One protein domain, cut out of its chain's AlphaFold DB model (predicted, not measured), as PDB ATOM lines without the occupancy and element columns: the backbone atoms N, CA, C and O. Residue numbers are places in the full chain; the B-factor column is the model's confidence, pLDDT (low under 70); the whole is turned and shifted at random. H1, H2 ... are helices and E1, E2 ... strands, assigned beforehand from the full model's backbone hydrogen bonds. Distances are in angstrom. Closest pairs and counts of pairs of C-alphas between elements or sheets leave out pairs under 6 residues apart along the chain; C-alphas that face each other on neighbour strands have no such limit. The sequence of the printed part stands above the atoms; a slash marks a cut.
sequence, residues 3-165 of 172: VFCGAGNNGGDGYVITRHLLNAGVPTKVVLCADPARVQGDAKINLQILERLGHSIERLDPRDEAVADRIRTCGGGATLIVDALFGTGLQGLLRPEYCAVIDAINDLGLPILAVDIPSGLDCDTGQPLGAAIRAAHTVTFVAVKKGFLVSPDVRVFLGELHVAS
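AT A GLANCE: This is residues 3 to 165 of the 172 residues of the protein "NAD(P)H-hydrate epimerase" of Planctomycetes bacterium (UniProt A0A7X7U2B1). One strongly twisted sheet of seven parallel strands runs through the middle of the domain, with H1 and H2 side by side over one face of its E3 E2 E1 E4 part and the pair H3 and H4 on the other side of it. Toward the E7 end, the small helices H5 and H6 make a corner between E6 and E7, and a long stretch without named elements, residues 116 to 136, loops between E5 and E6. You have 163 printed residues, with six named helices and seven named strands, in the order E1 H1 E2 H2 E3 H3 E4 H4 E5 E6 H5 H6 E7; the class is mixed, helices and strands. The sheet's order is E3 E2 E1 E4 E5 E6 E7. The whole is compact, with a radius of gyration of the C-alphas of 14.6 A and spans of 44 by 38 by 29 A.

IN THESE COORDINATES: Begin with the sheet: find C-alpha 3 at (184.066, 244.561, 294.286), where E1, residues 3 to 5, begins. Its neighbour in the sheet is E2, residues 29 to 32 and 10.1 A long, and the neighbour of E2 in turn is the edge strand E3, residues 57 to 59. In the other direction look for E4, residues 81 to 84, E5, residues 112 to 115, E6, residues 137 to 141 and 13.3 A long, and E7, residues 160 to 164 and 12.9 A long, which ends at C-alpha 164 at (166.549, 242.790, 286.800). Now take the helices: H1, residues 9 to 23, starts at C-alpha 9 at (181.582, 239.428, 281.450) and spans 21.2 A. H2, residues 41 to 52, spans 16.9 A; H3, residues 67 to 75, 12.0 A; H4, residues 96 to 106, 15.4 A; H5, residues 146 to 149, 5.7 A; and H6, residues 152 to 158, 10.4 A.

HOW THE PARTS SIT: Look first at inner strands E1 and E4, parallel at 19 degrees, with N 4 and O 82 2.9 A apart, within hydrogen-bond range. Between E2 and E1 find N 3 and O 29 at 2.8 A, and between E5 and E6 N 114 and O 137 at 2.8 A. At the edge strands, N 58 and O 30 of E3 and E2 are 2.9 A apart, and N 162 and O 138 of E7 and E6 2.8 A. E1, H1, E2 is a strand-helix-strand unit, two parallel neighbour strands with a helix between; so are E2, H2, E3, then E4, H4, E5, and E6, H5 H6, E7. E3, H3, E4 is a split one, with E2 and E1 between its strands. These five crossovers are right-handed. H1 is on the sheet at a height of 8.2 A and lies over E1, along the strands at 20 degrees on the local plane; only just, it is not over E4, on which 2 of its C-alphas fall. H2, on the sheet, touches H1, closest at the C-alphas of Gly 12 and Ala 43, 3.7 A, at a shallow tilt of 29 degrees, the same way. H3 is on the sheet at a height of 9.7 A. It touches H4, closest at the C-alphas of Ala 68 and Ala 104, 5.0 A, at a shallow tilt of 34.9 degrees, only just short of steep. H4 only grazes the sheet with residues 101 to 106, and H6 with residues 155 to 158. H5, not on the sheet, touches H6 only at the corner by their link, closest at the C-alphas of Phe 148 and Val 154, 6.1 A. In H1, H2, H3 and H4 every O i to N i+4 pair is within hydrogen-bond range; H6 has 1 of 3, beside 4 of 4 O i to N i+3 pairs, and H5 is too short for an O i to N i+4 pair.

THE WHOLE: Measure the size between the two C-alphas farthest apart, those of Gly 54 and Ser 151, 44.0 A. The printed part, residues 3 to 165, has no cut. The long links are E4 to H4, with 11 residues, and E5 to E6, with 21. The model's mean pLDDT over the printed part is 96.2, and no printed residue is under 70.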
ATOM      1  N   VAL A   3     184.560 245.315 295.443       98.81
ATOM      2  CA  VAL A   3     184.066 244.561 294.286       98.81
ATOM      3  C   VAL A   3     185.146 243.577 293.850       98.81
ATOM      4  O   VAL A   3     186.226 244.001 293.433       98.81
ATOM      5  N   PHE A   4     184.865 242.279 293.951       98.81
ATOM      6  CA  PHE A   4     185.755 241.220 293.477       98.81
ATOM      7  C   PHE A   4     185.336 240.797 292.070       98.81
ATOM      8  O   PHE A   4     184.255 240.245 291.879       98.81
ATOM      9  N   CYS A   5     186.190 241.063 291.086       98.69
ATOM     10  CA  CYS A   5     185.915 240.844 289.671       98.69
ATOM     11  C   CYS A   5     186.725 239.675 289.107       98.69
ATOM     12  O   CYS A   5     187.926 239.535 289.360       98.69
ATOM     13  N   GLY A   6     186.077 238.873 288.266       98.06
ATOM     14  CA  GLY A   6     186.745 237.909 287.397       98.06
ATOM     15  C   GLY A   6     187.192 238.528 286.072       98.06
ATOM     16  O   GLY A   6     187.094 239.733 285.842       98.06
ATOM     17  N   ALA A   7     187.669 237.678 285.160       96.69
ATOM     18  CA  ALA A   7     188.113 238.111 283.832       96.69
ATOM     19  C   ALA A   7     187.002 238.164 282.767       96.69
ATOM     20  O   ALA A   7     187.194 238.771 281.716       96.69
ATOM     21  N   GLY A   8     185.875 237.486 283.008       96.56
ATOM     22  CA  GLY A   8     184.764 237.392 282.059       96.56
ATOM     23  C   GLY A   8     183.771 238.549 282.164       96.56
ATOM     24  O   GLY A   8     183.995 239.520 282.885       96.56
ATOM     25  N   ASN A   9     182.632 238.405 281.482       96.94
ATOM     26  CA  ASN A   9     181.582 239.428 281.450       96.94
ATOM     27  C   ASN A   9     181.021 239.763 282.838       96.94
ATOM     28  O   ASN A   9     180.806 240.940 283.094       96.94
ATOM     29  N   ASN A  10     180.919 238.791 283.759       97.25
ATOM     30  CA  ASN A  10     180.485 239.081 285.134       97.25
ATOM     31  C   ASN A  10     181.431 240.078 285.831       97.25
ATOM     32  O   ASN A  10     180.992 241.019 286.482       97.25
ATOM     33  N   GLY A  11     182.747 239.947 285.610       97.94
ATOM     34  CA  GLY A  11     183.724 240.933 286.081       97.94
ATOM     35  C   GLY A  11     183.552 242.294 285.404       97.94
ATOM     36  O   GLY A  11     183.715 243.331 286.045       97.94
ATOM     37  N   GLY A  12     183.156 242.290 284.127       98.19
ATOM     38  CA  GLY A  12     182.714 243.475 283.391       98.19
ATOM     39  C   GLY A  12     181.559 244.206 284.072       98.19
ATOM     40  O   GLY A  12     181.645 245.421 284.266       98.19
ATOM     41  N   ASP A  13     180.536 243.474 284.505       98.38
ATOM     42  CA  ASP A  13     179.404 244.022 285.257       98.38
ATOM     43  C   ASP A  13     179.863 244.609 286.599       98.38
ATOM     44  O   ASP A  13     179.451 245.710 286.969       98.38
ATOM     45  N   GLY A  14     180.816 243.963 287.280       98.56
ATOM     46  CA  GLY A  14     181.482 244.520 288.463       98.56
ATOM     47  C   GLY A  14     182.177 245.865 288.197       98.56
ATOM     48  O   GLY A  14     182.066 246.805 288.997       98.56
ATOM     49  N   TYR A  15     182.844 246.019 287.048       98.69
ATOM     50  CA  TYR A  15     183.447 247.300 286.655       98.69
ATOM     51  C   TYR A  15     182.393 248.372 286.345       98.69
ATOM     52  O   TYR A  15     182.569 249.535 286.718       98.69
ATOM     53  N   VAL A  16     181.276 247.991 285.717       98.38
ATOM     54  CA  VAL A  16     180.131 248.885 285.486       98.38
ATOM     55  C   VAL A  16     179.548 249.352 286.821       98.38
ATOM     56  O   VAL A  16     179.442 250.560 287.040       98.38
ATOM     57  N   ILE A  17     179.248 248.428 287.738       98.44
ATOM     58  CA  ILE A  17     178.756 248.729 289.093       98.44
ATOM     59  C   ILE A  17     179.692 249.721 289.782       98.44
ATOM     60  O   ILE A  17     179.239 250.750 290.283       98.44
ATOM     61  N   THR A  18     181.001 249.464 289.737       98.56
ATOM     62  CA  THR A  18     182.010 250.362 290.315       98.56
ATOM     63  C   THR A  18     181.902 251.769 289.733       98.56
ATOM     64  O   THR A  18     181.823 252.736 290.487       98.56
ATOM     65  N   ARG A  19     181.839 251.910 288.403       98.06
ATOM     66  CA  ARG A  19     181.711 253.219 287.742       98.06
ATOM     67  C   ARG A  19     180.469 253.977 288.216       98.06
ATOM     68  O   ARG A  19     180.541 255.177 288.466       98.06
ATOM     69  N   HIS A  20     179.335 253.291 288.346       98.06
ATOM     70  CA  HIS A  20     178.095 253.912 288.815       98.06
ATOM     71  C   HIS A  20     178.159 254.298 290.301       98.06
ATOM     72  O   HIS A  20     177.701 255.382 290.658       98.06
ATOM     73  N   LEU A  21     178.784 253.477 291.147       98.06
ATOM     74  CA  LEU A  21     179.016 253.799 292.558       98.06
ATOM     75  C   LEU A  21     179.944 255.010 292.730       98.06
ATOM     76  O   LEU A  21     179.644 255.893 293.533       98.06
ATOM     77  N   LEU A  22     181.014 255.098 291.934       97.25
ATOM     78  CA  LEU A  22     181.908 256.259 291.917       97.25
ATOM     79  C   LEU A  22     181.155 257.543 291.544       97.25
ATOM     80  O   LEU A  22     181.295 258.553 292.229       97.25
ATOM     81  N   ASN A  23     180.297 257.492 290.520       96.56
ATOM     82  CA  ASN A  23     179.456 258.629 290.129       96.56
ATOM     83  C   ASN A  23     178.454 259.037 291.223       96.56
ATOM     84  O   ASN A  23     178.082 260.204 291.307       96.56
ATOM     85  N   ALA A  24     178.028 258.093 292.062       97.56
ATOM     86  CA  ALA A  24     177.165 258.343 293.214       97.56
ATOM     87  C   ALA A  24     177.934 258.809 294.467       97.56
ATOM     88  O   ALA A  24     177.331 258.980 295.525       97.56
ATOM     89  N   GLY A  25     179.257 258.995 294.383       97.25
ATOM     90  CA  GLY A  25     180.095 259.394 295.516       97.25
ATOM     91  C   GLY A  25     180.313 258.289 296.554       97.25
ATOM     92  O   GLY A  25     180.733 258.577 297.673       97.25
ATOM     93  N   VAL A  26     180.034 257.027 296.211       97.44
ATOM     94  CA  VAL A  26     180.242 255.884 297.105       97.44
ATOM     95  C   VAL A  26     181.695 255.411 296.992       97.44
ATOM     96  O   VAL A  26     182.125 255.042 295.899       97.44
ATOM     97  N   PRO A  27     182.465 255.347 298.096       96.44
ATOM     98  CA  PRO A  27     183.828 254.830 298.059       96.44
ATOM     99  C   PRO A  27     183.870 253.351 297.656       96.44
ATOM    100  O   PRO A  27     183.241 252.491 298.295       96.44
ATOM    101  N   THR A  28     184.652 253.045 296.623       97.31
ATOM    102  CA  THR A  28     184.831 251.687 296.102       97.31
ATOM    103  C   THR A  28     186.287 251.240 296.122       97.31
ATOM    104  O   THR A  28     187.205 252.050 296.021       97.31
ATOM    105  N   LYS A  29     186.487 249.928 296.228       98.00
ATOM    106  CA  LYS A  29     187.731 249.234 295.881       98.00
ATOM    107  C   LYS A  29     187.389 248.148 294.870       98.00
ATOM    108  O   LYS A  29     186.396 247.450 295.073       98.00
ATOM    109  N   VAL A  30     188.211 247.981 293.841       98.50
ATOM    110  CA  VAL A  30     188.077 246.885 292.872       98.50
ATOM    111  C   VAL A  30     189.266 245.955 292.997       98.50
ATOM    112  O   VAL A  30     190.408 246.415 293.001       98.50
ATOM    113  N   VAL A  31     188.983 244.658 293.071       98.69
ATOM    114  CA  VAL A  31     189.978 243.590 293.120       98.69
ATOM    115  C   VAL A  31     189.757 242.674 291.926       98.69
ATOM    116  O   VAL A  31     188.716 242.034 291.813       98.69
ATOM    117  N   LEU A  32     190.731 242.598 291.026       98.62
ATOM    118  CA  LEU A  32     190.735 241.651 289.918       98.62
ATOM    119  C   LEU A  32     191.387 240.339 290.370       98.62
ATOM    120  O   LEU A  32     192.601 240.283 290.560       98.62
ATOM    121  N   CYS A  33     190.583 239.283 290.503       98.00
ATOM    122  CA  CYS A  33     190.992 237.939 290.936       98.00
ATOM    123  C   CYS A  33     191.309 237.014 289.747       98.00
ATOM    124  O   CYS A  33     190.913 235.846 289.695       98.00
ATOM    125  N   ALA A  34     191.958 237.551 288.722       96.06
ATOM    126  CA  ALA A  34     192.349 236.810 287.532       96.06
ATOM    127  C   ALA A  34     193.540 237.491 286.858       96.06
ATOM    128  O   ALA A  34     193.857 238.644 287.136       96.06
ATOM    129  N   ASP A  35     194.173 236.786 285.925       95.38
ATOM    130  CA  ASP A  35     195.188 237.385 285.065       95.38
ATOM    131  C   ASP A  35     194.566 238.529 284.228       95.38
ATOM    132  O   ASP A  35     193.637 238.268 283.453       95.38
ATOM    133  N   PRO A  36     195.066 239.777 284.333       94.06
ATOM    134  CA  PRO A  36     194.594 240.901 283.526       94.06
ATOM    135  C   PRO A  36     194.638 240.651 282.016       94.06
ATOM    136  O   PRO A  36     193.803 241.185 281.288       94.06
ATOM    137  N   ALA A  37     195.558 239.811 281.529       95.94
ATOM    138  CA  ALA A  37     195.636 239.447 280.113       95.94
ATOM    139  C   ALA A  37     194.406 238.654 279.630       95.94
ATOM    140  O   ALA A  37     194.110 238.616 278.432       95.94
ATOM    141  N   ARG A  38     193.660 238.037 280.556       96.44
ATOM    142  CA  ARG A  38     192.419 237.309 280.264       96.44
ATOM    143  C   ARG A  38     191.193 238.216 280.211       96.44
ATOM    144  O   ARG A  38     190.157 237.760 279.737       96.44
ATOM    145  N   VAL A  39     191.292 239.467 280.666       97.56
ATOM    146  CA  VAL A  39     190.192 240.434 280.575       97.56
ATOM    147  C   VAL A  39     190.089 240.915 279.130       97.56
ATOM    148  O   VAL A  39     190.987 241.581 278.607       97.56
ATOM    149  N   GLN A  40     188.997 240.560 278.460       96.62
ATOM    150  CA  GLN A  40     188.783 240.817 277.032       96.62
ATOM    151  C   GLN A  40     187.373 241.364 276.773       96.62
ATOM    152  O   GLN A  40     186.559 241.454 277.691       96.62
ATOM    153  N   GLY A  41     187.105 241.766 275.527       97.56
ATOM    154  CA  GLY A  41     185.792 242.259 275.101       97.56
ATOM    155  C   GLY A  41     185.264 243.406 275.967       97.56
ATOM    156  O   GLY A  41     186.017 244.302 276.363       97.56
ATOM    157  N   ASP A  42     183.975 243.348 276.290       97.19
ATOM    158  CA  ASP A  42     183.267 244.393 277.037       97.19
ATOM    159  C   ASP A  42     183.792 244.570 278.467       97.19
ATOM    160  O   ASP A  42     183.851 245.694 278.979       97.19
ATOM    161  N   ALA A  43     184.258 243.491 279.104       97.81
ATOM    162  CA  ALA A  43     184.888 243.576 280.419       97.81
ATOM    163  C   ALA A  43     186.162 244.434 280.369       97.81
ATOM    164  O   ALA A  43     186.375 245.286 281.233       97.81
ATOM    165  N   LYS A  44     186.977 244.283 279.316       98.31
ATOM    166  CA  LYS A  44     188.190 245.095 279.121       98.31
ATOM    167  C   LYS A  44     187.860 246.564 278.893       98.31
ATOM    168  O   LYS A  44     188.559 247.425 279.421       98.31
ATOM    169  N   ILE A  45     186.801 246.853 278.137       98.44
ATOM    170  CA  ILE A  45     186.345 248.228 277.903       98.44
ATOM    171  C   ILE A  45     185.991 248.895 279.238       98.44
ATOM    172  O   ILE A  45     186.470 249.994 279.516       98.44
ATOM    173  N   ASN A  46     185.208 248.229 280.090       98.44
ATOM    174  CA  ASN A  46     184.809 248.800 281.378       98.44
ATOM    175  C   ASN A  46     185.972 248.908 282.374       98.44
ATOM    176  O   ASN A  46     186.063 249.915 283.077       98.44
ATOM    177  N   LEU A  47     186.907 247.953 282.374       98.31
ATOM    178  CA  LEU A  47     188.149 248.058 283.145       98.31
ATOM    179  C   LEU A  47     188.952 249.311 282.750       98.31
ATOM    180  O   LEU A  47     189.326 250.107 283.607       98.31
ATOM    181  N   GLN A  48     189.139 249.541 281.447       98.00
ATOM    182  CA  GLN A  48     189.857 250.715 280.935       98.00
ATOM    183  C   GLN A  48     189.156 252.037 281.262       98.00
ATOM    184  O   GLN A  48     189.816 253.065 281.415       98.00
ATOM    185  N   ILE A  49     187.823 252.045 281.359       98.12
ATOM    186  CA  ILE A  49     187.083 253.231 281.806       98.12
ATOM    187  C   ILE A  49     187.453 253.561 283.255       98.12
ATOM    188  O   ILE A  49     187.746 254.721 283.538       98.12
ATOM    189  N   LEU A  50     187.495 252.571 284.152       98.06
ATOM    190  CA  LEU A  50     187.905 252.793 285.545       98.06
ATOM    191  C   LEU A  50     189.344 253.310 285.647       98.06
ATOM    192  O   LEU A  50     189.592 254.279 286.363       98.06
ATOM    193  N   GLU A  51     190.270 252.734 284.875       96.38
ATOM    194  CA  GLU A  51     191.662 253.197 284.823       96.38
ATOM    195  C   GLU A  51     191.759 254.660 284.353       96.38
ATOM    196  O   GLU A  51     192.480 255.460 284.945       96.38
ATOM    197  N   ARG A  52     190.984 255.051 283.328       97.19
ATOM    198  CA  ARG A  52     190.932 256.441 282.828       97.19
ATOM    199  C   ARG A  52     190.277 257.418 283.800       97.19
ATOM    200  O   ARG A  52     190.594 258.602 283.757       97.19
ATOM    201  N   LEU A  53     189.392 256.936 284.669       95.81
ATOM    202  CA  LEU A  53     188.852 257.710 285.791       95.81
ATOM    203  C   LEU A  53     189.868 257.856 286.940       95.81
ATOM    204  O   LEU A  53     189.560 258.494 287.944       95.81
ATOM    205  N   GLY A  54     191.064 257.271 286.814       95.69
ATOM    206  CA  GLY A  54     192.088 257.267 287.857       95.69
ATOM    207  C   GLY A  54     191.770 256.318 289.012       95.69
ATOM    208  O   GLY A  54     192.368 256.440 290.081       95.69
ATOM    209  N   HIS A  55     190.829 255.383 288.834       96.75
ATOM    210  CA  HIS A  55     190.489 254.411 289.863       96.75
ATOM    211  C   HIS A  55     191.496 253.259 289.859       96.75
ATOM    212  O   HIS A  55     191.677 252.575 288.850       96.75
ATOM    213  N   SER A  56     192.159 253.037 290.992       94.25
ATOM    214  CA  SER A  56     193.130 251.954 291.148       94.25
ATOM    215  C   SER A  56     192.443 250.589 291.176       94.25
ATOM    216  O   SER A  56     191.470 250.402 291.908       94.25
ATOM    217  N   ILE A  57     193.003 249.625 290.445       97.44
ATOM    218  CA  ILE A  57     192.545 248.233 290.422       97.44
ATOM    219  C   ILE A  57     193.577 247.370 291.144       97.44
ATOM    220  O   ILE A  57     194.707 247.225 290.671       97.44
ATOM    221  N   GLU A  58     193.190 246.799 292.281       97.69
ATOM    222  CA  GLU A  58     194.020 245.843 293.008       97.69
ATOM    223  C   GLU A  58     194.045 244.519 292.243       97.69
ATOM    224  O   GLU A  58     193.009 244.028 291.791       97.69
ATOM    225  N   ARG A  59     195.227 243.927 292.068       97.38
ATOM    226  CA  ARG A  59     195.380 242.659 291.345       97.38
ATOM    227  C   ARG A  59     195.681 241.554 292.328       97.38
ATOM    228  O   ARG A  59     196.714 241.601 292.987       97.38
ATOM    229  N   LEU A  60     194.843 240.533 292.363       97.81
ATOM    230  CA  LEU A  60     194.999 239.391 293.248       97.81
ATOM    231  C   LEU A  60     195.202 238.128 292.410       97.81
ATOM    232  O   LEU A  60     194.341 237.771 291.609       97.81
ATOM    233  N   ASP A  61     196.354 237.470 292.576       97.19
ATOM    234  CA  ASP A  61     196.576 236.147 291.988       97.19
ATOM    235  C   ASP A  61     195.888 235.118 292.893       97.19
ATOM    236  O   ASP A  61     196.273 235.006 294.057       97.19
ATOM    237  N   PRO A  62     194.880 234.370 292.414       96.56
ATOM    238  CA  PRO A  62     194.199 233.364 293.228       96.56
ATOM    239  C   PRO A  62     195.140 232.288 293.780       96.56
ATOM    240  O   PRO A  62     194.820 231.655 294.778       96.56
ATOM    241  N   ARG A  63     196.291 232.073 293.129       96.56
ATOM    242  CA  ARG A  63     197.293 231.063 293.508       96.56
ATOM    243  C   ARG A  63     198.252 231.541 294.600       96.56
ATOM    244  O   ARG A  63     199.147 230.792 294.974       96.56
ATOM    245  N   ASP A  64     198.117 232.785 295.047       95.75
ATOM    246  CA  ASP A  64     198.915 233.340 296.133       95.75
ATOM    247  C   ASP A  64     198.649 232.560 297.431       95.75
ATOM    248  O   ASP A  64     197.502 232.409 297.850       95.75
ATOM    249  N   GLU A  65     199.699 232.067 298.087       94.81
ATOM    250  CA  GLU A  65     199.565 231.328 299.349       94.81
ATOM    251  C   GLU A  65     198.920 232.188 300.449       94.81
ATOM    252  O   GLU A  65     198.230 231.667 301.324       94.81
ATOM    253  N   ALA A  66     199.079 233.514 300.372       96.75
ATOM    254  CA  ALA A  66     198.484 234.477 301.292       96.75
ATOM    255  C   ALA A  66     197.138 235.044 300.793       96.75
ATOM    256  O   ALA A  66     196.699 236.097 301.264       96.75
ATOM    257  N   VAL A  67     196.458 234.387 299.839       97.38
ATOM    258  CA  VAL A  67     195.230 234.911 299.208       97.38
ATOM    259  C   VAL A  67     194.152 235.310 300.221       97.38
ATOM    260  O   VAL A  67     193.518 236.354 300.061       97.38
ATOM    261  N   ALA A  68     193.997 234.547 301.307       97.44
ATOM    262  CA  ALA A  68     193.024 234.843 302.355       97.44
ATOM    263  C   ALA A  68     193.328 236.164 303.087       97.44
ATOM    264  O   ALA A  68     192.441 237.003 303.265       97.44
ATOM    265  N   ASP A  69     194.591 236.401 303.447       97.88
ATOM    266  CA  ASP A  69     195.022 237.642 304.103       97.88
ATOM    267  C   ASP A  69     194.932 238.843 303.160       97.88
ATOM    268  O   ASP A  69     194.556 239.952 303.566       97.88
ATOM    269  N   ARG A  70     195.208 238.627 301.870       97.69
ATOM    270  CA  ARG A  70     195.031 239.653 300.839       97.69
ATOM    271  C   ARG A  70     193.565 240.028 300.665       97.69
ATOM    272  O   ARG A  70     193.264 241.219 300.634       97.69
ATOM    273  N   ILE A  71     192.652 239.058 300.631       98.06
ATOM    274  CA  ILE A  71     191.202 239.304 300.583       98.06
ATOM    275  C   ILE A  71     190.742 240.071 301.823       98.06
ATOM    276  O   ILE A  71     190.047 241.079 301.683       98.06
ATOM    277  N   ARG A  72     191.200 239.679 303.019       97.50
ATOM    278  CA  ARG A  72     190.925 240.399 304.276       97.50
ATOM    279  C   ARG A  72     191.393 241.852 304.217       97.50
ATOM    280  O   ARG A  72     190.654 242.759 304.594       97.50
ATOM    281  N   THR A  73     192.593 242.085 303.693       97.38
ATOM    282  CA  THR A  73     193.162 243.429 303.522       97.38
ATOM    283  C   THR A  73     192.363 244.258 302.513       97.38
ATOM    284  O   THR A  73     192.030 245.417 302.774       97.38
ATOM    285  N   CYS A  74     191.993 243.662 301.377       96.00
ATOM    286  CA  CYS A  74     191.193 244.320 300.345       96.00
ATOM    287  C   CYS A  74     189.801 244.702 300.864       96.00
ATOM    288  O   CYS A  74     189.380 245.853 300.708       96.00
ATOM    289  N   GLY A  75     189.131 243.760 301.535       94.56
ATOM    290  CA  GLY A  75     187.820 243.937 302.159       94.56
ATOM    291  C   GLY A  75     187.829 244.872 303.375       94.56
ATOM    292  O   GLY A  75     186.773 245.344 303.791       94.56
ATOM    293  N   GLY A  76     189.004 245.204 303.919       93.88
ATOM    294  CA  GLY A  76     189.153 246.118 305.048       93.88
ATOM    295  C   GLY A  76     188.480 247.475 304.806       93.88
ATOM    296  O   GLY A  76     188.760 248.162 303.815       93.88
ATOM    297  N   GLY A  77     187.588 247.856 305.725       93.94
ATOM    298  CA  GLY A  77     186.803 249.094 305.672       93.94
ATOM    299  C   GLY A  77     185.587 249.052 304.739       93.94
ATOM    300  O   GLY A  77     184.871 250.047 304.635       93.94
ATOM    301  N   ALA A  78     185.329 247.933 304.055       97.69
ATOM    302  CA  ALA A  78     184.098 247.753 303.299       97.69
ATOM    303  C   ALA A  78     182.928 247.403 304.229       97.69
ATOM    304  O   ALA A  78     183.087 246.709 305.227       97.69
ATOM    305  N   THR A  79     181.735 247.866 303.864       98.19
ATOM    306  CA  THR A  79     180.464 247.506 304.514       98.19
ATOM    307  C   THR A  79     179.614 246.564 303.661       98.19
ATOM    308  O   THR A  79     178.625 246.026 304.139       98.19
ATOM    309  N   LEU A  80     179.997 246.383 302.394       98.62
ATOM    310  CA  LEU A  80     179.342 245.538 301.404       98.62
ATOM    311  C   LEU A  80     180.407 244.990 300.458       98.62
ATOM    312  O   LEU A  80     181.267 245.752 299.984       98.62
ATOM    313  N   ILE A  81     180.299 243.697 300.171       98.88
ATOM    314  CA  ILE A  81     181.055 243.012 299.131       98.88
ATOM    315  C   ILE A  81     180.165 242.824 297.903       98.88
ATOM    316  O   ILE A  81     178.991 242.490 298.034       98.88
ATOM    317  N   VAL A  82     180.725 243.029 296.716       98.88
ATOM    318  CA  VAL A  82     180.099 242.646 295.448       98.88
ATOM    319  C   VAL A  82     180.896 241.490 294.862       98.88
ATOM    320  O   VAL A  82     182.092 241.630 294.595       98.88
ATOM    321  N   ASP A  83     180.223 240.362 294.683       98.81
ATOM    322  CA  ASP A  83     180.741 239.197 293.988       98.81
ATOM    323  C   ASP A  83     180.422 239.300 292.492       98.81
ATOM    324  O   ASP A  83     179.272 239.186 292.071       98.81
ATOM    325  N   ALA A  84     181.472 239.523 291.707       98.56
ATOM    326  CA  ALA A  84     181.460 239.593 290.255       98.56
ATOM    327  C   ALA A  84     182.542 238.663 289.660       98.56
ATOM    328  O   ALA A  84     183.141 238.957 288.617       98.56
ATOM    329  N   LEU A  85     182.862 237.550 290.340       98.06
ATOM    330  CA  LEU A  85     183.922 236.631 289.908       98.06
ATOM    331  C   LEU A  85     183.479 235.783 288.710       98.06
ATOM    332  O   LEU A  85     184.140 235.772 287.667       98.06
ATOM    333  N   PHE A  86     182.352 235.086 288.847       97.38
ATOM    334  CA  PHE A  86     181.839 234.123 287.877       97.38
ATOM    335  C   PHE A  86     180.323 234.241 287.737       97.38
ATOM    336  O   PHE A  86     179.635 234.496 288.712       97.38
ATOM    337  N   GLY A  87     179.815 234.060 286.520       92.62
ATOM    338  CA  GLY A  87     178.377 234.010 286.234       92.62
ATOM    339  C   GLY A  87     178.013 232.702 285.532       92.62
ATOM    340  O   GLY A  87     178.690 231.688 285.699       92.62
ATOM    341  N   THR A  88     177.006 232.743 284.659       88.38
ATOM    342  CA  THR A  88     176.516 231.584 283.869       88.38
ATOM    343  C   THR A  88     177.569 230.811 283.061       88.38
ATOM    344  O   THR A  88     177.339 229.654 282.728       88.38
ATOM    345  N   GLY A  89     178.713 231.418 282.729       85.31
ATOM    346  CA  GLY A  89     179.768 230.782 281.927       85.31
ATOM    347  C   GLY A  89     180.651 229.774 282.673       85.31
ATOM    348  O   GLY A  89     181.571 229.221 282.069       85.31
ATOM    349  N   LEU A  90     180.435 229.564 283.974       87.75
ATOM    350  CA  LEU A  90     181.197 228.594 284.754       87.75
ATOM    351  C   LEU A  90     180.758 227.163 284.406       87.75
ATOM    352  O   LEU A  90     179.572 226.854 284.413       87.75
ATOM    353  N   GLN A  91     181.721 226.290 284.103       79.31
ATOM    354  CA  GLN A  91     181.478 224.881 283.791       79.31
ATOM    355  C   GLN A  91     182.440 223.989 284.570       79.31
ATOM    356  O   GLN A  91     183.644 224.252 284.606       79.31
ATOM    357  N   GLY A  92     181.910 222.899 285.125       89.75
ATOM    358  CA  GLY A  92     182.687 221.939 285.903       89.75
ATOM    359  C   GLY A  92     183.168 222.497 287.244       89.75
ATOM    360  O   GLY A  92     182.838 223.613 287.635       89.75
ATOM    361  N   LEU A  93     183.945 221.690 287.969       94.50
ATOM    362  CA  LEU A  93     184.462 222.078 289.279       94.50
ATOM    363  C   LEU A  93     185.382 223.298 289.178       94.50
ATOM    364  O   LEU A  93     186.231 223.389 288.284       94.50
ATOM    365  N   LEU A  94     185.245 224.209 290.141       95.44
ATOM    366  CA  LEU A  94     186.193 225.292 290.323       95.44
ATOM    367  C   LEU A  94     187.582 224.733 290.601       95.44
ATOM    368  O   LEU A  94     187.763 223.712 291.269       95.44
ATOM    369  N   ARG A  95     188.588 225.446 290.093       95.81
ATOM    370  CA  ARG A  95     189.968 225.138 290.453       95.81
ATOM    371  C   ARG A  95     190.196 225.481 291.934       95.81
ATOM    372  O   ARG A  95     189.630 226.479 292.391       95.81
ATOM    373  N   PRO A  96     191.022 224.711 292.670       97.12
ATOM    374  CA  PRO A  96     191.192 224.872 294.117       97.12
ATOM    375  C   PRO A  96     191.544 226.297 294.556       97.12
ATOM    376  O   PRO A  96     191.049 226.766 295.577       97.12
ATOM    377  N   GLU A  97     192.338 227.014 293.759       97.25
ATOM    378  CA  GLU A  97     192.725 228.394 294.051       97.25
ATOM    379  C   GLU A  97     191.528 229.363 294.074       97.25
ATOM    380  O   GLU A  97     191.512 230.320 294.841       97.25
ATOM    381  N   TYR A  98     190.480 229.096 293.292       97.81
ATOM    382  CA  TYR A  98     189.252 229.894 293.322       97.81
ATOM    383  C   TYR A  98     188.299 229.477 294.439       97.81
ATOM    384  O   TYR A  98     187.571 230.331 294.939       97.81
ATOM    385  N   CYS A  99     188.329 228.211 294.866       98.19
ATOM    386  CA  CYS A  99     187.632 227.802 296.084       98.19
ATOM    387  C   CYS A  99     188.177 228.579 297.291       98.19
ATOM    388  O   CYS A  99     187.400 229.193 298.013       98.19
ATOM    389  N   ALA A 100     189.507 228.674 297.421       98.12
ATOM    390  CA  ALA A 100     190.149 229.447 298.485       98.12
ATOM    391  C   ALA A 100     189.777 230.942 298.453       98.12
ATOM    392  O   ALA A 100     189.549 231.544 299.502       98.12
ATOM    393  N   VAL A 101     189.667 231.541 297.259       98.62
ATOM    394  CA  VAL A 101     189.178 232.924 297.102       98.62
ATOM    395  C   VAL A 101     187.741 233.066 297.612       98.62
ATOM    396  O   VAL A 101     187.452 233.983 298.374       98.62
ATOM    397  N   ILE A 102     186.839 232.170 297.204       98.69
ATOM    398  CA  ILE A 102     185.425 232.209 297.605       98.69
ATOM    399  C   ILE A 102     185.274 232.022 299.116       98.69
ATOM    400  O   ILE A 102     184.535 232.775 299.752       98.69
ATOM    401  N   ASP A 103     185.988 231.059 299.695       98.50
ATOM    402  CA  ASP A 103     185.952 230.797 301.134       98.50
ATOM    403  C   ASP A 103     186.454 232.011 301.921       98.50
ATOM    404  O   ASP A 103     185.768 232.487 302.824       98.50
ATOM    405  N   ALA A 104     187.570 232.611 301.502       98.56
ATOM    406  CA  ALA A 104     188.090 233.820 302.130       98.56
ATOM    407  C   ALA A 104     187.146 235.030 302.006       98.56
ATOM    408  O   ALA A 104     187.087 235.845 302.925       98.56
ATOM    409  N   ILE A 105     186.405 235.166 300.896       98.75
ATOM    410  CA  ILE A 105     185.381 236.215 300.744       98.75
ATOM    411  C   ILE A 105     184.210 235.964 301.703       98.75
ATOM    412  O   ILE A 105     183.773 236.895 302.380       98.75
ATOM    413  N   ASN A 106     183.726 234.723 301.790       98.62
ATOM    414  CA  ASN A 106     182.667 234.336 302.726       98.62
ATOM    415  C   ASN A 106     183.079 234.601 304.190       98.62
ATOM    416  O   ASN A 106     182.265 235.067 304.990       98.62
ATOM    417  N   ASP A 107     184.350 234.370 304.526       98.25
ATOM    418  CA  ASP A 107     184.905 234.542 305.875       98.25
ATOM    419  C   ASP A 107     185.108 236.011 306.292       98.25
ATOM    420  O   ASP A 107     185.434 236.290 307.450       98.25
ATOM    421  N   LEU A 108     184.880 236.979 305.392       97.88
ATOM    422  CA  LEU A 108     184.887 238.404 305.749       97.88
ATOM    423  C   LEU A 108     183.753 238.776 306.715       97.88
ATOM    424  O   LEU A 108     183.845 239.806 307.381       97.88
ATOM    425  N   GLY A 109     182.681 237.976 306.777       96.38
ATOM    426  CA  GLY A 109     181.525 238.240 307.643       96.38
ATOM    427  C   GLY A 109     180.734 239.498 307.260       96.38
ATOM    428  O   GLY A 109     180.012 240.053 308.086       96.38
ATOM    429  N   LEU A 110     180.887 239.966 306.020       98.31
ATOM    430  CA  LEU A 110     180.180 241.115 305.457       98.31
ATOM    431  C   LEU A 110     179.027 240.641 304.560       98.31
ATOM    432  O   LEU A 110     179.122 239.561 303.980       98.31
ATOM    433  N   PRO A 111     177.958 241.440 304.381       98.56
ATOM    434  CA  PRO A 111     176.942 241.122 303.388       98.56
ATOM    435  C   PRO A 111     177.561 241.104 301.983       98.56
ATOM    436  O   PRO A 111     178.326 242.004 301.617       98.56
ATOM    437  N   ILE A 112     177.213 240.080 301.203       98.88
ATOM    438  CA  ILE A 112     177.677 239.895 299.825       98.88
ATOM    439  C   ILE A 112     176.490 240.066 298.872       98.88
ATOM    440  O   ILE A 112     175.451 239.426 299.050       98.88
ATOM    441  N   LEU A 113     176.646 240.920 297.861       98.81
ATOM    442  CA  LEU A 113     175.754 241.012 296.709       98.81
ATOM    443  C   LEU A 113     176.378 240.244 295.543       98.81
ATOM    444  O   LEU A 113     177.428 240.646 295.046       98.81
ATOM    445  N   ALA A 114     175.736 239.166 295.104       98.69
ATOM    446  CA  ALA A 114     176.158 238.401 293.938       98.69
ATOM    447  C   ALA A 114     175.566 238.977 292.647       98.69
ATOM    448  O   ALA A 114     174.360 239.237 292.553       98.69
ATOM    449  N   VAL A 115     176.427 239.163 291.649       98.31
ATOM    450  CA  VAL A 115     176.054 239.590 290.301       98.31
ATOM    451  C   VAL A 115     175.782 238.360 289.447       98.31
ATOM    452  O   VAL A 115     176.632 237.480 289.327       98.31
ATOM    453  N   ASP A 116     174.594 238.321 288.851       96.38
ATOM    454  CA  ASP A 116     174.033 237.230 288.054       96.38
ATOM    455  C   ASP A 116     173.775 235.943 288.855       96.38
ATOM    456  O   ASP A 116     172.622 235.524 289.013       96.38
ATOM    457  N   ILE A 117     174.840 235.329 289.373       96.50
ATOM    458  CA  ILE A 117     174.863 234.059 290.102       96.50
ATOM    459  C   ILE A 117     175.935 234.154 291.198       96.50
ATOM    460  O   ILE A 117     177.029 234.620 290.891       96.50
ATOM    461  N   PRO A 118     175.686 233.679 292.437       98.25
ATOM    462  CA  PRO A 118     176.749 233.522 293.424       98.25
ATOM    463  C   PRO A 118     177.878 232.675 292.849       98.25
ATOM    464  O   PRO A 118     177.679 231.520 292.461       98.25
ATOM    465  N   SER A 119     179.070 233.250 292.773       98.50
ATOM    466  CA  SER A 119     180.217 232.615 292.146       98.50
ATOM    467  C   SER A 119     180.488 231.247 292.751       98.50
ATOM    468  O   SER A 119     180.528 231.094 293.972       98.50
ATOM    469  N   GLY A 120     180.671 230.253 291.881       97.38
ATOM    470  CA  GLY A 120     180.850 228.855 292.270       97.38
ATOM    471  C   GLY A 120     179.559 228.048 292.411       97.38
ATOM    472  O   GLY A 120     179.631 226.841 292.610       97.38
ATOM    473  N   LEU A 121     178.387 228.660 292.245       96.94
ATOM    474  CA  LEU A 121     177.119 227.943 292.148       96.94
ATOM    475  C   LEU A 121     176.840 227.523 290.697       96.94
ATOM    476  O   LEU A 121     176.897 228.341 289.778       96.94
ATOM    477  N   ASP A 122     176.501 226.254 290.488       95.50
ATOM    478  CA  ASP A 122     176.075 225.747 289.185       95.50
ATOM    479  C   ASP A 122     174.673 226.274 288.822       95.50
ATOM    480  O   ASP A 122     173.710 226.137 289.586       95.50
ATOM    481  N   CYS A 123     174.551 226.884 287.642       92.75
ATOM    482  CA  CYS A 123     173.333 227.569 287.212       92.75
ATOM    483  C   CYS A 123     172.187 226.621 286.819       92.75
ATOM    484  O   CYS A 123     171.029 227.046 286.792       92.75
ATOM    485  N   ASP A 124     172.477 225.348 286.550       93.31
ATOM    486  CA  ASP A 124     171.491 224.350 286.136       93.31
ATOM    487  C   ASP A 124     171.058 223.459 287.303       93.31
ATOM    488  O   ASP A 124     169.877 223.128 287.420       93.31
ATOM    489  N   THR A 125     171.990 223.101 288.188       93.75
ATOM    490  CA  THR A 125     171.759 222.143 289.283       93.75
ATOM    491  C   THR A 125     171.581 222.798 290.652       93.75
ATOM    492  O   THR A 125     171.035 222.166 291.557       93.75
ATOM    493  N   GLY A 126     172.031 224.046 290.826       94.00
ATOM    494  CA  GLY A 126     172.009 224.736 292.120       94.00
ATOM    495  C   GLY A 126     173.001 224.169 293.137       94.00
ATOM    496  O   GLY A 126     172.883 224.454 294.326       94.00
ATOM    497  N   GLN A 127     173.956 223.343 292.700       95.31
ATOM    498  CA  GLN A 127     174.983 222.765 293.564       95.31
ATOM    499  C   GLN A 127     176.272 223.595 293.516       95.31
ATOM    500  O   GLN A 127     176.628 224.110 292.453       95.31
ATOM    501  N   PRO A 128     177.008 223.721 294.633       96.56
ATOM    502  CA  PRO A 128     178.348 224.287 294.611       96.56
ATOM    503  C   PRO A 128     179.299 223.452 293.750       96.56
ATOM    504  O   PRO A 128     179.395 222.233 293.890       96.56
ATOM    505  N   LEU A 129     180.086 224.125 292.920       96.19
ATOM    506  CA  LEU A 129     181.136 223.546 292.086       96.19
ATOM    507  C   LEU A 129     182.458 223.468 292.866       96.19
ATOM    508  O   LEU A 129     183.501 223.903 292.389       96.19
ATOM    509  N   GLY A 130     182.402 222.931 294.087       96.69
ATOM    510  CA  GLY A 130     183.510 222.874 295.051       96.69
ATOM    511  C   GLY A 130     183.350 223.873 296.201       96.69
ATOM    512  O   GLY A 130     183.344 223.467 297.358       96.69
ATOM    513  N   ALA A 131     183.144 225.149 295.881       97.56
ATOM    514  CA  ALA A 131     182.788 226.209 296.825       97.56
ATOM    515  C   ALA A 131     181.783 227.156 296.160       97.56
ATOM    516  O   ALA A 131     181.741 227.233 294.932       97.56
ATOM    517  N   ALA A 132     180.985 227.874 296.948       98.19
ATOM    518  CA  ALA A 132     180.062 228.880 296.434       98.19
ATOM    519  C   ALA A 132     179.953 230.077 297.386       98.19
ATOM    520  O   ALA A 132     180.022 229.935 298.612       98.19
ATOM    521  N   ILE A 133     179.777 231.262 296.809       98.69
ATOM    522  CA  ILE A 133     179.482 232.478 297.563       98.69
ATOM    523  C   ILE A 133     178.148 232.324 298.297       98.69
ATOM    524  O   ILE A 133     177.166 231.818 297.752       98.69
ATOM    525  N   ARG A 134     178.120 232.775 299.552       98.56
ATOM    526  CA  ARG A 134     176.916 232.856 300.386       98.56
ATOM    527  C   ARG A 134     176.413 234.292 300.385       98.56
ATOM    528  O   ARG A 134     176.803 235.101 301.225       98.56
ATOM    529  N   ALA A 135     175.598 234.623 299.388       98.62
ATOM    530  CA  ALA A 135     175.118 235.977 299.181       98.62
ATOM    531  C   ALA A 135     173.995 236.348 300.161       98.62
ATOM    532  O   ALA A 135     173.133 235.538 300.494       98.62
ATOM    533  N   ALA A 136     173.983 237.612 300.585       98.56
ATOM    534  CA  ALA A 136     172.829 238.226 301.233       98.56
ATOM    535  C   ALA A 136     171.772 238.630 300.191       98.56
ATOM    536  O   ALA A 136     170.574 238.517 300.448       98.56
ATOM    537  N   HIS A 137     172.222 239.053 299.005       98.44
ATOM    538  CA  HIS A 137     171.365 239.357 297.864       98.44
ATOM    539  C   HIS A 137     171.987 238.835 296.568       98.44
ATOM    540  O   HIS A 137     173.196 238.944 296.375       98.44
ATOM    541  N   THR A 138     171.162 238.363 295.640       98.44
ATOM    542  CA  THR A 138     171.583 238.019 294.276       98.44
ATOM    543  C   THR A 138     170.768 238.825 293.280       98.44
ATOM    544  O   THR A 138     169.541 238.796 293.331       98.44
ATOM    545  N   VAL A 139     171.428 239.514 292.348       97.56
ATOM    546  CA  VAL A 139     170.759 240.199 291.233       97.56
ATOM    547  C   VAL A 139     170.990 239.399 289.956       97.56
ATOM    548  O   VAL A 139     172.071 239.455 289.379       97.56
ATOM    549  N   THR A 140     169.979 238.655 289.504       94.44
ATOM    550  CA  THR A 140     169.993 237.982 288.196       94.44
ATOM    551  C   THR A 140     169.444 238.864 287.096       94.44
ATOM    552  O   THR A 140     168.503 239.625 287.308       94.44
ATOM    553  N   PHE A 141     169.947 238.666 285.882       91.19
ATOM    554  CA  PHE A 141     169.427 239.342 284.698       91.19
ATOM    555  C   PHE A 141     168.435 238.470 283.925       91.19
ATOM    556  O   PHE A 141     168.675 237.275 283.738       91.19
ATOM    557  N   VAL A 142     167.359 239.097 283.437       85.31
ATOM    558  CA  VAL A 142     166.317 238.555 282.539       85.31
ATOM    559  C   VAL A 142     165.477 237.423 283.127       85.31
ATOM    560  O   VAL A 142     164.260 237.517 283.125       85.31
ATOM    561  N   ALA A 143     166.072 236.346 283.625       86.44
ATOM    562  CA  ALA A 143     165.328 235.202 284.131       86.44
ATOM    563  C   ALA A 143     166.033 234.541 285.313       86.44
ATOM    564  O   ALA A 143     167.258 234.600 285.469       86.44
ATOM    565  N   VAL A 144     165.223 233.864 286.125       90.44
ATOM    566  CA  VAL A 144     165.695 232.965 287.176       90.44
ATOM    567  C   VAL A 144     166.374 231.757 286.531       90.44
ATOM    568  O   VAL A 144     165.883 231.196 285.549       90.44
ATOM    569  N   LYS A 145     167.521 231.354 287.080       91.50
ATOM    570  CA  LYS A 145     168.281 230.198 286.593       91.50
ATOM    571  C   LYS A 145     167.627 228.920 287.101       91.50
ATOM    572  O   LYS A 145     167.101 228.899 288.211       91.50
ATOM    573  N   LYS A 146     167.692 227.835 286.326       92.69
ATOM    574  CA  LYS A 146     167.072 226.551 286.703       92.69
ATOM    575  C   LYS A 146     167.549 226.079 288.073       92.69
ATOM    576  O   LYS A 146     166.719 225.757 288.918       92.69
ATOM    577  N   GLY A 147     168.857 226.156 288.312       92.25
ATOM    578  CA  GLY A 147     169.502 225.786 289.566       92.25
ATOM    579  C   GLY A 147     168.928 226.501 290.785       92.25
ATOM    580  O   GLY A 147     168.903 225.932 291.869       92.25
ATOM    581  N   PHE A 148     168.375 227.706 290.621       94.00
ATOM    582  CA  PHE A 148     167.835 228.492 291.736       94.00
ATOM    583  C   PHE A 148     166.515 227.924 292.267       94.00
ATOM    584  O   PHE A 148     166.083 228.279 293.362       94.00
ATOM    585  N   LEU A 149     165.871 227.052 291.488       92.62
ATOM    586  CA  LEU A 149     164.564 226.469 291.777       92.62
ATOM    587  C   LEU A 149     164.644 224.975 292.131       92.62
ATOM    588  O   LEU A 149     163.622 224.388 292.474       92.62
ATOM    589  N   VAL A 150     165.829 224.355 292.048       90.88
ATOM    590  CA  VAL A 150     166.001 222.896 292.202       90.88
ATOM    591  C   VAL A 150     165.726 222.423 293.631       90.88
ATOM    592  O   VAL A 150     165.123 221.370 293.821       90.88
ATOM    593  N   SER A 151     166.161 223.182 294.640       89.94
ATOM    594  CA  SER A 151     165.957 222.850 296.054       89.94
ATOM    595  C   SER A 151     165.835 224.119 296.908       89.94
ATOM    596  O   SER A 151     166.499 225.115 296.609       89.94
ATOM    597  N   PRO A 152     165.053 224.099 298.007       88.62
ATOM    598  CA  PRO A 152     165.075 225.156 299.017       88.62
ATOM    599  C   PRO A 152     166.476 225.453 299.568       88.62
ATOM    600  O   PRO A 152     166.749 226.603 299.909       88.62
ATOM    601  N   ASP A 153     167.364 224.455 299.605       90.94
ATOM    602  CA  ASP A 153     168.722 224.593 300.146       90.94
ATOM    603  C   ASP A 153     169.556 225.618 299.374       90.94
ATOM    604  O   ASP A 153     170.408 226.286 299.952       90.94
ATOM    605  N   VAL A 154     169.258 225.826 298.086       94.81
ATOM    606  CA  VAL A 154     169.969 226.791 297.231       94.81
ATOM    607  C   VAL A 154     169.828 228.225 297.760       94.81
ATOM    608  O   VAL A 154     170.707 229.062 297.548       94.81
ATOM    609  N   ARG A 155     168.772 228.513 298.536       93.69
ATOM    610  CA  ARG A 155     168.558 229.827 299.168       93.69
ATOM    611  C   ARG A 155     169.697 230.237 300.103       93.69
ATOM    612  O   ARG A 155     169.899 231.435 300.277       93.69
ATOM    613  N   VAL A 156     170.460 229.285 300.653       96.00
ATOM    614  CA  VAL A 156     171.636 229.587 301.490       96.00
ATOM    615  C   VAL A 156     172.742 230.313 300.713       96.00
ATOM    616  O   VAL A 156     173.537 231.034 301.311       96.00
ATOM    617  N   PHE A 157     172.785 230.137 299.389       97.88
ATOM    618  CA  PHE A 157     173.747 230.799 298.507       97.88
ATOM    619  C   PHE A 157     173.181 232.071 297.883       97.88
ATOM    620  O   PHE A 157     173.918 233.026 297.673       97.88
ATOM    621  N   LEU A 158     171.878 232.085 297.584       97.25
ATOM    622  CA  LEU A 158     171.242 233.187 296.857       97.25
ATOM    623  C   LEU A 158     170.909 234.396 297.739       97.25
ATOM    624  O   LEU A 158     170.930 235.527 297.247       97.25
ATOM    625  N   GLY A 159     170.551 234.163 299.004       96.69
ATOM    626  CA  GLY A 159     169.944 235.195 299.840       96.69
ATOM    627  C   GLY A 159     168.616 235.685 299.252       96.69
ATOM    628  O   GLY A 159     167.806 234.893 298.759       96.69
ATOM    629  N   GLU A 160     168.374 236.994 299.298       97.00
ATOM    630  CA  GLU A 160     167.231 237.609 298.619       97.00
ATOM    631  C   GLU A 160     167.508 237.767 297.115       97.00
ATOM    632  O   GLU A 160     168.468 238.422 296.702       97.00
ATOM    633  N   LEU A 161     166.652 237.164 296.290       96.00
ATOM    634  CA  LEU A 161     166.796 237.140 294.838       96.00
ATOM    635  C   LEU A 161     166.042 238.300 294.177       96.00
ATOM    636  O   LEU A 161     164.832 238.435 294.342       96.00
ATOM    637  N   HIS A 162     166.751 239.057 293.343       95.69
ATOM    638  CA  HIS A 162     166.227 240.147 292.522       95.69
ATOM    639  C   HIS A 162     166.367 239.792 291.043       95.69
ATOM    640  O   HIS A 162     167.443 239.377 290.610       95.69
ATOM    641  N   VAL A 163     165.307 239.982 290.255       94.12
ATOM    642  CA  VAL A 163     165.340 239.773 288.799       94.12
ATOM    643  C   VAL A 163     165.292 241.126 288.100       94.12
ATOM    644  O   VAL A 163     164.279 241.821 288.139       94.12
ATOM    645  N   ALA A 164     166.401 241.511 287.477       91.94
ATOM    646  CA  ALA A 164     166.549 242.790 286.800       91.94
ATOM    647  C   ALA A 164     166.327 242.660 285.285       91.94
ATOM    648  O   ALA A 164     166.868 241.762 284.629       91.94
ATOM    649  N   SER A 165     165.569 243.604 284.720       88.88
ATOM    650  CA  SER A 165     165.522 243.822 283.274       88.88
ATOM    651  C   SER A 165     166.804 244.511 282.806       88.88
ATOM    652  O   SER A 165     167.292 245.440 283.447       88.88
TER     653      SER A 165